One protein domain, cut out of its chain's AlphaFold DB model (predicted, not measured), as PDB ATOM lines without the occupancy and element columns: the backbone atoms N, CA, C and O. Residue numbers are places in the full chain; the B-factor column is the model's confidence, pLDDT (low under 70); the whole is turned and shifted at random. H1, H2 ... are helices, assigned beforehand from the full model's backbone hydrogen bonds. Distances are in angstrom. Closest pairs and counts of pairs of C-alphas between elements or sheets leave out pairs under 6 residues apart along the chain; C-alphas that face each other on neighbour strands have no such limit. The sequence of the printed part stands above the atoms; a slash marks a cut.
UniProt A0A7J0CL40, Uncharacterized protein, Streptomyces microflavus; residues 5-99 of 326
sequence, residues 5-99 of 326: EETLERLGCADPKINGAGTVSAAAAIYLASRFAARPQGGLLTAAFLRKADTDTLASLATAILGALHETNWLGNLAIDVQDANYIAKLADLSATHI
ATOM      1  N   GLU A   5     180.106 138.448 110.839       90.44
ATOM      2  CA  GLU A   5     180.239 139.097 109.530       90.44
ATOM      3  C   GLU A   5     178.916 139.092 108.759       90.44
ATOM      4  O   GLU A   5     178.496 140.130 108.264       90.44
ATOM      5  N   GLU A   6     178.203 137.962 108.748       92.75
ATOM      6  CA  GLU A   6     176.892 137.844 108.092       92.75
ATOM      7  C   GLU A   6     175.861 138.793 108.722       92.75
ATOM      8  O   GLU A   6     175.054 139.416 108.037       92.75
ATOM      9  N   THR A   7     175.894 138.938 110.049       94.56
ATOM     10  CA  THR A   7     174.988 139.861 110.744       94.56
ATOM     11  C   THR A   7     175.306 141.313 110.383       94.56
ATOM     12  O   THR A   7     174.393 142.091 110.125       94.56
ATOM     13  N   LEU A   8     176.589 141.671 110.315       94.50
ATOM     14  CA  LEU A   8     177.043 143.013 109.942       94.50
ATOM     15  C   LEU A   8     176.750 143.327 108.470       94.50
ATOM     16  O   LEU A   8     176.331 144.435 108.145       94.50
ATOM     17  N   GLU A   9     176.890 142.345 107.582       93.19
ATOM     18  CA  GLU A   9     176.501 142.468 106.178       93.19
ATOM     19  C   GLU A   9     174.997 142.727 106.048       93.19
ATOM     20  O   GLU A   9     174.587 143.662 105.361       93.19
ATOM     21  N   ARG A  10     174.168 141.984 106.791       94.38
ATOM     22  CA  ARG A  10     172.711 142.195 106.830       94.38
ATOM     23  C   ARG A  10     172.300 143.535 107.437       94.38
ATOM     24  O   ARG A  10     171.242 144.047 107.084       94.38
ATOM     25  N   LEU A  11     173.110 144.097 108.334       94.19
ATOM     26  CA  LEU A  11     172.922 145.452 108.860       94.19
ATOM     27  C   LEU A  11     173.321 146.541 107.852       94.19
ATOM     28  O   LEU A  11     173.008 147.707 108.077       94.19
ATOM     29  N   GLY A  12     173.972 146.178 106.744       94.38
ATOM     30  CA  GLY A  12     174.397 147.111 105.703       94.38
ATOM     31  C   GLY A  12     175.833 147.607 105.853       94.38
ATOM     32  O   GLY A  12     176.246 148.485 105.101       94.38
ATOM     33  N   CYS A  13     176.629 147.050 106.772       93.88
ATOM     34  CA  CYS A  13     178.005 147.505 106.998       93.88
ATOM     35  C   CYS A  13     178.924 147.285 105.794       93.88
ATOM     36  O   CYS A  13     179.918 147.984 105.673       93.88
ATOM     37  N   ALA A  14     178.613 146.334 104.913       92.25
ATOM     38  CA  ALA A  14     179.396 146.059 103.706       92.25
ATOM     39  C   ALA A  14     178.793 146.676 102.426       92.25
ATOM     40  O   ALA A  14     179.368 146.513 101.346       92.25
ATOM     41  N   ASP A  15     177.643 147.358 102.522       93.19
ATOM     42  CA  ASP A  15     176.999 148.005 101.376       93.19
ATOM     43  C   ASP A  15     177.574 149.420 101.183       93.19
ATOM     44  O   ASP A  15     177.310 150.301 102.005       93.19
ATOM     45  N   PRO A  16     178.310 149.696 100.090       90.38
ATOM     46  CA  PRO A  16     178.945 150.994  99.860       90.38
ATOM     47  C   PRO A  16     177.957 152.165  99.728       90.38
ATOM     48  O   PRO A  16     178.381 153.316  99.723       90.38
ATOM     49  N   LYS A  17     176.651 151.904  99.586       92.25
ATOM     50  CA  LYS A  17     175.627 152.954  99.536       92.25
ATOM     51  C   LYS A  17     175.217 153.457 100.917       92.25
ATOM     52  O   LYS A  17     174.718 154.575 101.014       92.25
ATOM     53  N   ILE A  18     175.366 152.632 101.956       91.75
ATOM     54  CA  ILE A  18     174.823 152.908 103.296       91.75
ATOM     55  C   ILE A  18     175.800 152.618 104.442       91.75
ATOM     56  O   ILE A  18     175.495 152.965 105.579       91.75
ATOM     57  N   ASN A  19     176.968 152.027 104.180       88.00
ATOM     58  CA  ASN A  19     177.953 151.665 105.205       88.00
ATOM     59  C   ASN A  19     178.476 152.865 106.014       88.00
ATOM     60  O   ASN A  19     178.827 152.694 107.175       88.00
ATOM     61  N   GLY A  20     178.484 154.068 105.432       82.75
ATOM     62  CA  GLY A  20     178.830 155.319 106.114       82.75
ATOM     63  C   GLY A  20     177.661 155.996 106.843       82.75
ATOM     64  O   GLY A  20     177.829 157.076 107.408       82.75
ATOM     65  N   ALA A  21     176.452 155.425 106.821       91.62
ATOM     66  CA  ALA A  21     175.314 156.000 107.527       91.62
ATOM     67  C   ALA A  21     175.477 155.816 109.042       91.62
ATOM     68  O   ALA A  21     175.591 154.694 109.534       91.62
ATOM     69  N   GLY A  22     175.392 156.910 109.805       90.38
ATOM     70  CA  GLY A  22     175.582 156.870 111.260       90.38
ATOM     71  C   GLY A  22     174.636 155.907 111.990       90.38
ATOM     72  O   GLY A  22     175.022 155.305 112.988       90.38
ATOM     73  N   THR A  23     173.421 155.695 111.476       93.50
ATOM     74  CA  THR A  23     172.464 154.723 112.030       93.50
ATOM     75  C   THR A  23     172.910 153.273 111.837       93.50
ATOM     76  O   THR A  23     172.742 152.468 112.754       93.50
ATOM     77  N   VAL A  24     173.506 152.943 110.685       95.06
ATOM     78  CA  VAL A  24     174.072 151.615 110.396       95.06
ATOM     79  C   VAL A  24     175.260 151.354 111.316       95.06
ATOM     80  O   VAL A  24     175.279 150.343 112.020       95.06
ATOM     81  N   SER A  25     176.202 152.298 111.392       94.44
ATOM     82  CA  SER A  25     177.387 152.185 112.247       94.44
ATOM     83  C   SER A  25     177.023 152.064 113.727       94.44
ATOM     84  O   SER A  25     177.592 151.230 114.430       94.44
ATOM     85  N   ALA A  26     176.032 152.825 114.205       96.00
ATOM     86  CA  ALA A  26     175.558 152.735 115.585       96.00
ATOM     87  C   ALA A  26     174.928 151.368 115.900       96.00
ATOM     88  O   ALA A  26     175.277 150.747 116.906       96.00
ATOM     89  N   ALA A  27     174.034 150.866 115.042       96.69
ATOM     90  CA  ALA A  27     173.402 149.560 115.239       96.69
ATOM     91  C   ALA A  27     174.436 148.419 115.237       96.69
ATOM     92  O   ALA A  27     174.400 147.533 116.094       96.69
ATOM     93  N   ALA A  28     175.394 148.473 114.312       96.31
ATOM     94  CA  ALA A  28     176.481 147.510 114.208       96.31
ATOM     95  C   ALA A  28     177.439 147.559 115.406       96.31
ATOM     96  O   ALA A  28     177.821 146.509 115.928       96.31
ATOM     97  N   ALA A  29     177.777 148.755 115.892       97.12
ATOM     98  CA  ALA A  29     178.597 148.935 117.085       97.12
ATOM     99  C   ALA A  29     177.926 148.351 118.336       97.12
ATOM    100  O   ALA A  29     178.569 147.619 119.088       97.12
ATOM    101  N   ILE A  30     176.623 148.599 118.525       97.19
ATOM    102  CA  ILE A  30     175.839 148.009 119.622       97.19
ATOM    103  C   ILE A  30     175.842 146.482 119.520       97.19
ATOM    104  O   ILE A  30     176.064 145.801 120.524       97.19
ATOM    105  N   TYR A  31     175.633 145.932 118.320       97.38
ATOM    106  CA  TYR A  31     175.683 144.490 118.092       97.38
ATOM    107  C   TYR A  31     177.050 143.903 118.460       97.38
ATOM    108  O   TYR A  31     177.111 142.949 119.237       97.38
ATOM    109  N   LEU A  32     178.143 144.478 117.950       96.69
ATOM    110  CA  LEU A  32     179.502 144.012 118.227       96.69
ATOM    111  C   LEU A  32     179.836 144.096 119.714       96.69
ATOM    112  O   LEU A  32     180.293 143.106 120.286       96.69
ATOM    113  N   ALA A  33     179.553 145.228 120.357       96.56
ATOM    114  CA  ALA A  33     179.793 145.397 121.783       96.56
ATOM    115  C   ALA A  33     179.004 144.370 122.608       96.56
ATOM    116  O   ALA A  33     179.566 143.705 123.472       96.56
ATOM    117  N   SER A  34     177.730 144.151 122.276       96.31
ATOM    118  CA  SER A  34     176.885 143.160 122.958       96.31
ATOM    119  C   SER A  34     177.392 141.731 122.745       96.31
ATOM    120  O   SER A  34     177.461 140.931 123.676       96.31
ATOM    121  N   ARG A  35     177.778 141.394 121.510       95.44
ATOM    122  CA  ARG A  35     178.229 140.054 121.120       95.44
ATOM    123  C   ARG A  35     179.583 139.686 121.722       95.44
ATOM    124  O   ARG A  35     179.818 138.502 121.993       95.44
ATOM    125  N   PHE A  36     180.461 140.675 121.875       95.62
ATOM    126  CA  PHE A  36     181.834 140.525 122.348       95.62
ATOM    127  C   PHE A  36     182.064 141.092 123.754       95.62
ATOM    128  O   PHE A  36     183.213 141.154 124.174       95.62
ATOM    129  N   ALA A  37     181.015 141.414 124.518       94.31
ATOM    130  CA  ALA A  37     181.142 141.932 125.885       94.31
ATOM    131  C   ALA A  37     182.043 141.045 126.767       94.31
ATOM    132  O   ALA A  37     182.949 141.515 127.432       94.31
ATOM    133  N   ALA A  38     181.908 139.718 126.712       93.69
ATOM    134  CA  ALA A  38     182.779 138.839 127.501       93.69
ATOM    135  C   ALA A  38     184.252 138.796 127.019       93.69
ATOM    136  O   ALA A  38     185.116 138.284 127.728       93.69
ATOM    137  N   ARG A  39     184.543 139.250 125.792       92.62
ATOM    138  CA  ARG A  39     185.861 139.182 125.131       92.62
ATOM    139  C   ARG A  39     186.075 140.422 124.236       92.62
ATOM    140  O   ARG A  39     186.054 140.283 123.009       92.62
ATOM    141  N   PRO A  40     186.302 141.616 124.816       93.75
ATOM    142  CA  PRO A  40     186.244 142.899 124.102       93.75
ATOM    143  C   PRO A  40     187.256 143.022 122.951       93.75
ATOM    144  O   PRO A  40     186.929 143.568 121.898       93.75
ATOM    145  N   GLN A  41     188.441 142.411 123.077       92.88
ATOM    146  CA  GLN A  41     189.437 142.354 121.995       92.88
ATOM    147  C   GLN A  41     188.883 141.725 120.708       92.88
ATOM    148  O   GLN A  41     189.206 142.170 119.612       92.88
ATOM    149  N   GLY A  42     188.003 140.723 120.827       93.00
ATOM    150  CA  GLY A  42     187.354 140.112 119.667       93.00
ATOM    151  C   GLY A  42     186.426 141.083 118.938       93.00
ATOM    152  O   GLY A  42     186.368 141.058 117.711       93.00
ATOM    153  N   GLY A  43     185.753 141.973 119.675       93.56
ATOM    154  CA  GLY A  43     184.899 143.015 119.105       93.56
ATOM    155  C   GLY A  43     185.702 144.059 118.339       93.56
ATOM    156  O   GLY A  43     185.354 144.364 117.201       93.56
ATOM    157  N   LEU A  44     186.816 144.525 118.919       93.44
ATOM    158  CA  LEU A  44     187.755 145.432 118.250       93.44
ATOM    159  C   LEU A  44     188.289 144.822 116.949       93.44
ATOM    160  O   LEU A  44     188.169 145.436 115.895       93.44
ATOM    161  N   LEU A  45     188.841 143.606 117.009       93.81
ATOM    162  CA  LEU A  45     189.423 142.954 115.834       93.81
ATOM    163  C   LEU A  45     188.370 142.704 114.748       93.81
ATOM    164  O   LEU A  45     188.628 142.951 113.576       93.81
ATOM    165  N   THR A  46     187.164 142.272 115.129       95.06
ATOM    166  CA  THR A  46     186.073 142.058 114.166       95.06
ATOM    167  C   THR A  46     185.667 143.366 113.486       95.06
ATOM    168  O   THR A  46     185.461 143.375 112.278       95.06
ATOM    169  N   ALA A  47     185.576 144.472 114.231       94.50
ATOM    170  CA  ALA A  47     185.250 145.782 113.670       94.50
ATOM    171  C   ALA A  47     186.354 146.308 112.739       94.50
ATOM    172  O   ALA A  47     186.066 146.746 111.629       94.50
ATOM    173  N   ALA A  48     187.610 146.239 113.188       93.88
ATOM    174  CA  ALA A  48     188.764 146.804 112.493       93.88
ATOM    175  C   ALA A  48     189.107 146.067 111.189       93.88
ATOM    176  O   ALA A  48     189.639 146.673 110.264       93.88
ATOM    177  N   PHE A  49     188.797 144.769 111.100       94.31
ATOM    178  CA  PHE A  49     189.087 143.948 109.920       94.31
ATOM    179  C   PHE A  49     187.851 143.619 109.071       94.31
ATOM    180  O   PHE A  49     187.943 142.810 108.140       94.31
ATOM    181  N   LEU A  50     186.699 144.243 109.341       93.19
ATOM    182  CA  LEU A  50     185.487 144.001 108.564       93.19
ATOM    183  C   LEU A  50     185.645 144.525 107.129       93.19
ATOM    184  O   LEU A  50     185.763 145.723 106.872       93.19
ATOM    185  N   ARG A  51     185.619 143.614 106.156       91.56
ATOM    186  CA  ARG A  51     185.824 143.967 104.747       91.56
ATOM    187  C   ARG A  51     184.704 144.866 104.221       91.56
ATOM    188  O   ARG A  51     183.531 144.569 104.415       91.56
ATOM    189  N   LYS A  52     185.086 145.889 103.446       89.94
ATOM    190  CA  LYS A  52     184.183 146.852 102.773       89.94
ATOM    191  C   LYS A  52     183.349 147.726 103.725       89.94
ATOM    192  O   LYS A  52     182.470 148.450 103.257       89.94
ATOM    193  N   ALA A  53     183.631 147.674 105.021       90.94
ATOM    194  CA  ALA A  53     183.018 148.551 106.000       90.94
ATOM    195  C   ALA A  53     183.814 149.840 106.185       90.94
ATOM    196  O   ALA A  53     184.991 149.917 105.837       90.94
ATOM    197  N   ASP A  54     183.155 150.835 106.772       92.19
ATOM    198  CA  ASP A  54     183.818 151.972 107.400       92.19
ATOM    199  C   ASP A  54     184.391 151.513 108.754       92.19
ATOM    200  O   ASP A  54     183.761 151.629 109.811       92.19
ATOM    201  N   THR A  55     185.552 150.857 108.686       92.00
ATOM    202  CA  THR A  55     186.191 150.192 109.828       92.00
ATOM    203  C   THR A  55     186.615 151.176 110.906       92.00
ATOM    204  O   THR A  55     186.526 150.838 112.082       92.00
ATOM    205  N   ASP A  56     187.016 152.392 110.533       91.88
ATOM    206  CA  ASP A  56     187.475 153.413 111.477       91.88
ATOM    207  C   ASP A  56     186.315 153.880 112.360       91.88
ATOM    208  O   ASP A  56     186.411 153.860 113.593       91.88
ATOM    209  N   THR A  57     185.175 154.210 111.744       91.81
ATOM    210  CA  THR A  57     183.953 154.587 112.468       91.81
ATOM    211  C   THR A  57     183.418 153.424 113.299       91.81
ATOM    212  O   THR A  57     183.083 153.597 114.475       91.81
ATOM    213  N   LEU A  58     183.342 152.222 112.717       93.88
ATOM    214  CA  LEU A  58     182.773 151.059 113.395       93.88
ATOM    215  C   LEU A  58     183.627 150.610 114.584       93.88
ATOM    216  O   LEU A  58     183.085 150.357 115.661       93.88
ATOM    217  N   ALA A  59     184.949 150.528 114.409       94.06
ATOM    218  CA  ALA A  59     185.865 150.174 115.484       94.06
ATOM    219  C   ALA A  59     185.820 151.221 116.595       94.06
ATOM    220  O   ALA A  59     185.666 150.842 117.755       94.06
ATOM    221  N   SER A  60     185.855 152.514 116.262       93.06
ATOM    222  CA  SER A  60     185.775 153.594 117.254       93.06
ATOM    223  C   SER A  60     184.492 153.521 118.089       93.06
ATOM    224  O   SER A  60     184.554 153.539 119.315       93.06
ATOM    225  N   LEU A  61     183.324 153.363 117.457       95.94
ATOM    226  CA  LEU A  61     182.048 153.265 118.176       95.94
ATOM    227  C   LEU A  61     181.938 151.983 119.013       95.94
ATOM    228  O   LEU A  61     181.547 152.039 120.178       95.94
ATOM    229  N   ALA A  62     182.281 150.826 118.441       95.81
ATOM    230  CA  ALA A  62     182.185 149.549 119.146       95.81
ATOM    231  C   ALA A  62     183.131 149.513 120.357       95.81
ATOM    232  O   ALA A  62     182.742 149.084 121.444       95.81
ATOM    233  N   THR A  63     184.362 149.995 120.183       93.12
ATOM    234  CA  THR A  63     185.358 150.031 121.259       93.12
ATOM    235  C   THR A  63     185.118 151.118 122.285       93.12
ATOM    236  O   THR A  63     185.449 150.888 123.442       93.12
ATOM    237  N   ALA A  64     184.477 152.235 121.938       93.00
ATOM    238  CA  ALA A  64     184.022 153.203 122.931       93.00
ATOM    239  C   ALA A  64     183.007 152.569 123.899       93.00
ATOM    240  O   ALA A  64     183.128 152.728 125.112       93.00
ATOM    241  N   ILE A  65     182.054 151.782 123.382       95.75
ATOM    242  CA  ILE A  65     181.082 151.057 124.217       95.75
ATOM    243  C   ILE A  65     181.793 149.994 125.068       95.75
ATOM    244  O   ILE A  65     181.560 149.908 126.271       95.75
ATOM    245  N   LEU A  66     182.682 149.195 124.469       94.12
ATOM    246  CA  LEU A  66     183.439 148.172 125.202       94.12
ATOM    247  C   LEU A  66     184.373 148.784 126.257       94.12
ATOM    248  O   LEU A  66     184.485 148.240 127.350       94.12
ATOM    249  N   GLY A  67     184.996 149.927 125.969       91.62
ATOM    250  CA  GLY A  67     185.817 150.683 126.913       91.62
ATOM    251  C   GLY A  67     185.005 151.248 128.074       91.62
ATOM    252  O   GLY A  67     185.452 151.195 129.212       91.62
ATOM    253  N   ALA A  68     183.772 151.696 127.828       91.25
ATOM    254  CA  ALA A  68     182.866 152.102 128.901       91.25
ATOM    255  C   ALA A  68     182.458 150.926 129.815       91.25
ATOM    256  O   ALA A  68     182.183 151.139 130.993       91.25
ATOM    257  N   LEU A  69     182.420 149.693 129.292       91.00
ATOM    258  CA  LEU A  69     182.060 148.486 130.050       91.00
ATOM    259  C   LEU A  69     183.245 147.832 130.780       91.00
ATOM    260  O   LEU A  69     183.053 147.243 131.840       91.00
ATOM    261  N   HIS A  70     184.446 147.889 130.199       90.12
ATOM    262  CA  HIS A  70     185.629 147.142 130.654       90.12
ATOM    263  C   HIS A  70     186.815 148.030 131.042       90.12
ATOM    264  O   HIS A  70     187.923 147.517 131.231       90.12
ATOM    265  N   GLU A  71     186.600 149.342 131.127       87.81
ATOM    266  CA  GLU A  71     187.647 150.351 131.297       87.81
ATOM    267  C   GLU A  71     188.701 150.254 130.174       87.81
ATOM    268  O   GLU A  71     188.404 149.836 129.053       87.81
ATOM    269  N   THR A  72     189.942 150.661 130.431       84.75
ATOM    270  CA  THR A  72     191.037 150.628 129.443       84.75
ATOM    271  C   THR A  72     191.932 149.393 129.575       84.75
ATOM    272  O   THR A  72     192.672 149.073 128.647       84.75
ATOM    273  N   ASN A  73     191.833 148.643 130.678       85.56
ATOM    274  CA  ASN A  73     192.737 147.530 130.999       85.56
ATOM    275  C   ASN A  73     192.724 146.399 129.953       85.56
ATOM    276  O   ASN A  73     193.734 145.729 129.739       85.56
ATOM    277  N   TRP A  74     191.599 146.185 129.265       89.00
ATOM    278  CA  TRP A  74     191.463 145.127 128.257       89.00
ATOM    279  C   TRP A  74     192.288 145.365 126.980       89.00
ATOM    280  O   TRP A  74     192.513 144.423 126.213       89.00
ATOM    281  N   LEU A  75     192.748 146.599 126.751       88.12
ATOM    282  CA  LEU A  75     193.647 146.948 125.650       88.12
ATOM    283  C   LEU A  75     195.098 146.512 125.925       88.12
ATOM    284  O   LEU A  75     195.889 146.402 124.988       88.12
ATOM    285  N   GLY A  76     195.455 146.217 127.181       87.00
ATOM    286  CA  GLY A  76     196.820 145.853 127.562       87.00
ATOM    287  C   GLY A  76     197.830 146.917 127.127       87.00
ATOM    288  O   GLY A  76     197.593 148.111 127.295       87.00
ATOM    289  N   ASN A  77     198.935 146.490 126.512       87.25
ATOM    290  CA  ASN A  77     199.994 147.400 126.056       87.25
ATOM    291  C   ASN A  77     199.517 148.399 124.987       87.25
ATOM    292  O   ASN A  77     200.035 149.510 124.929       87.25
ATOM    293  N   LEU A  78     198.470 148.069 124.214       84.94
ATOM    294  CA  LEU A  78     197.938 148.965 123.178       84.94
ATOM    295  C   LEU A  78     197.440 150.298 123.752       84.94
ATOM    296  O   LEU A  78     197.475 151.305 123.052       84.94
ATOM    297  N   ALA A  79     196.992 150.321 125.013       85.38
ATOM    298  CA  ALA A  79     196.559 151.555 125.669       85.38
ATOM    299  C   ALA A  79     197.712 152.545 125.900       85.38
ATOM    300  O   ALA A  79     197.472 153.745 125.983       85.38
ATOM    301  N   ILE A  80     198.942 152.043 126.022       85.56
ATOM    302  CA  ILE A  80     200.144 152.839 126.304       85.56
ATOM    303  C   ILE A  80     200.884 153.158 125.001       85.56
ATOM    304  O   ILE A  80     201.444 154.243 124.862       85.56
ATOM    305  N   ASP A  81     200.847 152.233 124.040       88.94
ATOM    306  CA  ASP A  81     201.549 152.349 122.759       88.94
ATOM    307  C   ASP A  81     200.834 153.275 121.757       88.94
ATOM    308  O   ASP A  81     201.418 153.669 120.745       88.94
ATOM    309  N   VAL A  82     199.568 153.630 122.015       86.94
ATOM    310  CA  VAL A  82     198.823 154.583 121.186       86.94
ATOM    311  C   VAL A  82     199.474 155.964 121.243       86.94
ATOM    312  O   VAL A  82     199.835 156.475 122.307       86.94
ATOM    313  N   GLN A  83     199.594 156.597 120.077       91.12
ATOM    314  CA  GLN A  83     200.065 157.972 119.997       91.12
ATOM    315  C   GLN A  83     199.178 158.876 120.863       91.12
ATOM    316  O   GLN A  83     197.956 158.747 120.870       91.12
ATOM    317  N   ASP A  84     199.806 159.790 121.601       91.81
ATOM    318  CA  ASP A  84     199.119 160.740 122.476       91.81
ATOM    319  C   ASP A  84     198.317 160.095 123.625       91.81
ATOM    320  O   ASP A  84     197.501 160.774 124.245       91.81
ATOM    321  N   ALA A  85     198.588 158.831 123.992       89.56
ATOM    322  CA  ALA A  85     197.907 158.127 125.091       89.56
ATOM    323  C   ALA A  85     197.813 158.966 126.381       89.56
ATOM    324  O   ALA A  85     196.734 159.132 126.951       89.56
ATOM    325  N   ASN A  86     198.927 159.578 126.795       89.88
ATOM    326  CA  ASN A  86     198.970 160.451 127.975       89.88
ATOM    327  C   ASN A  86     198.086 161.698 127.829       89.88
ATOM    328  O   ASN A  86     197.479 162.153 128.798       89.88
ATOM    329  N   TYR A  87     198.028 162.277 126.629       89.81
ATOM    330  CA  TYR A  87     197.206 163.452 126.359       89.81
ATOM    331  C   TYR A  87     195.716 163.092 126.355       89.81
ATOM    332  O   TYR A  87     194.925 163.792 126.985       89.81
ATOM    333  N   ILE A  88     195.345 161.968 125.733       88.25
ATOM    334  CA  ILE A  88     193.975 161.440 125.718       88.25
ATOM    335  C   ILE A  88     193.503 161.129 127.143       88.25
ATOM    336  O   ILE A  88     192.417 161.561 127.524       88.25
ATOM    337  N   ALA A  89     194.326 160.450 127.950       86.69
ATOM    338  CA  ALA A  89     194.011 160.155 129.349       86.69
ATOM    339  C   ALA A  89     193.762 161.440 130.154       86.69
ATOM    340  O   ALA A  89     192.731 161.584 130.805       86.69
ATOM    341  N   LYS A  90     194.646 162.436 130.011       87.81
ATOM    342  CA  LYS A  90     194.484 163.738 130.666       87.81
ATOM    343  C   LYS A  90     193.205 164.462 130.231       87.81
ATOM    344  O   LYS A  90     192.541 165.074 131.063       87.81
ATOM    345  N   LEU A  91     192.854 164.423 128.944       86.06
ATOM    346  CA  LEU A  91     191.605 165.011 128.452       86.06
ATOM    347  C   LEU A  91     190.372 164.286 128.996       86.06
ATOM    348  O   LEU A  91     189.381 164.944 129.317       86.06
ATOM    349  N   ALA A  92     190.429 162.958 129.112       83.62
ATOM    350  CA  ALA A  92     189.356 162.160 129.691       83.62
ATOM    351  C   ALA A  92     189.141 162.517 131.170       83.62
ATOM    352  O   ALA A  92     188.007 162.796 131.558       83.62
ATOM    353  N   ASP A  93     190.213 162.621 131.961       83.69
ATOM    354  CA  ASP A  93     190.150 163.010 133.378       83.69
ATOM    355  C   ASP A  93     189.586 164.425 133.567       83.69
ATOM    356  O   ASP A  93     188.712 164.659 134.409       83.69
ATOM    357  N   LEU A  94     190.043 165.380 132.749       79.81
ATOM    358  CA  LEU A  94     189.504 166.743 132.751       79.81
ATOM    359  C   LEU A  94     188.010 166.730 132.423       79.81
ATOM    360  O   LEU A  94     187.211 167.319 133.149       79.81
ATOM    361  N   SER A  95     187.623 166.003 131.375       73.88
ATOM    362  CA  SER A  95     186.226 165.891 130.952       73.88
ATOM    363  C   SER A  95     185.355 165.269 132.043       73.88
ATOM    364  O   SER A  95     184.277 165.786 132.318       73.88
ATOM    365  N   ALA A  96     185.830 164.217 132.717       74.25
ATOM    366  CA  ALA A  96     185.122 163.571 133.820       74.25
ATOM    367  C   ALA A  96     184.937 164.502 135.031       74.25
ATOM    368  O   ALA A  96     183.891 164.474 135.680       74.25
ATOM    369  N   THR A  97     185.912 165.372 135.300       67.00
ATOM    370  CA  THR A  97     185.852 166.348 136.401       67.00
ATOM    371  C   THR A  97     184.778 167.422 136.163       67.00
ATOM    372  O   THR A  97     184.145 167.884 137.112       67.00
ATOM    373  N   HIS A  98     184.499 167.772 134.903       61.34
ATOM    374  CA  HIS A  98     183.469 168.752 134.529       61.34
ATOM    375  C   HIS A  98     182.027 168.201 134.519       61.34
ATOM    376  O   HIS A  98     181.088 168.981 134.399       61.34
ATOM    377  N   ILE A  99     181.816 166.888 134.695       54.88
ATOM    378  CA  ILE A  99     180.472 166.262 134.718       54.88
ATOM    379  C   ILE A  99     179.704 166.565 136.024       54.88
ATOM    380  O   ILE A  99     178.497 166.329 136.103       54.88
TER     381      ILE A  99
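This is residues 5 to 99 of the 326 residues of an uncharacterized protein of Streptomyces microflavus (UniProt A0A7J0CL40). H2, H3 and H4 form the core, H3 and H4 side by side and H2 crossing H4; short H1 sits at one end of the long axis, and residues 81 to 88 and 90 to 99, at the H6 end, stick out. The printed part has 95 residues, with six named helices, H1 to H6 in order, and no named strand: all helix. It is compact, radius of gyration of the C-alphas 14.2 A, spanning 39 by 25 by 23 A.

H1, residues 5 to 10, 8.6 A from first to last C-alpha, begins at C-alpha 5 (180.239, 139.097, 109.530). H2 is residues 22 to 36, 20.7 A; H3 40 to 48, 12.5 A; H4 55 to 70, 21.1 A; H5 78 to 81, 5.0 A. H6, residues 85 to 99, 21.5 A, ends at C-alpha 99 (180.472, 166.262, 134.718).

H2 and H4 touch, closest C-alphas Ala 29 and Ala 62, 4.2 A, at a steep tilt of 46 degrees. Hairpin H3 and H4 touch, closest C-alphas Ala 47 and Ala 59, 4.8 A, at a shallow 11 degrees. H6 is apart from H4. Every O i to N i+4 pair is within hydrogen-bond range in H1 to H4, 10 of 11 in H6; H5 is too short for one.

The printed part has no cut. The link H1 to H2 is long. Residues 97 to 99 have pLDDT under 70.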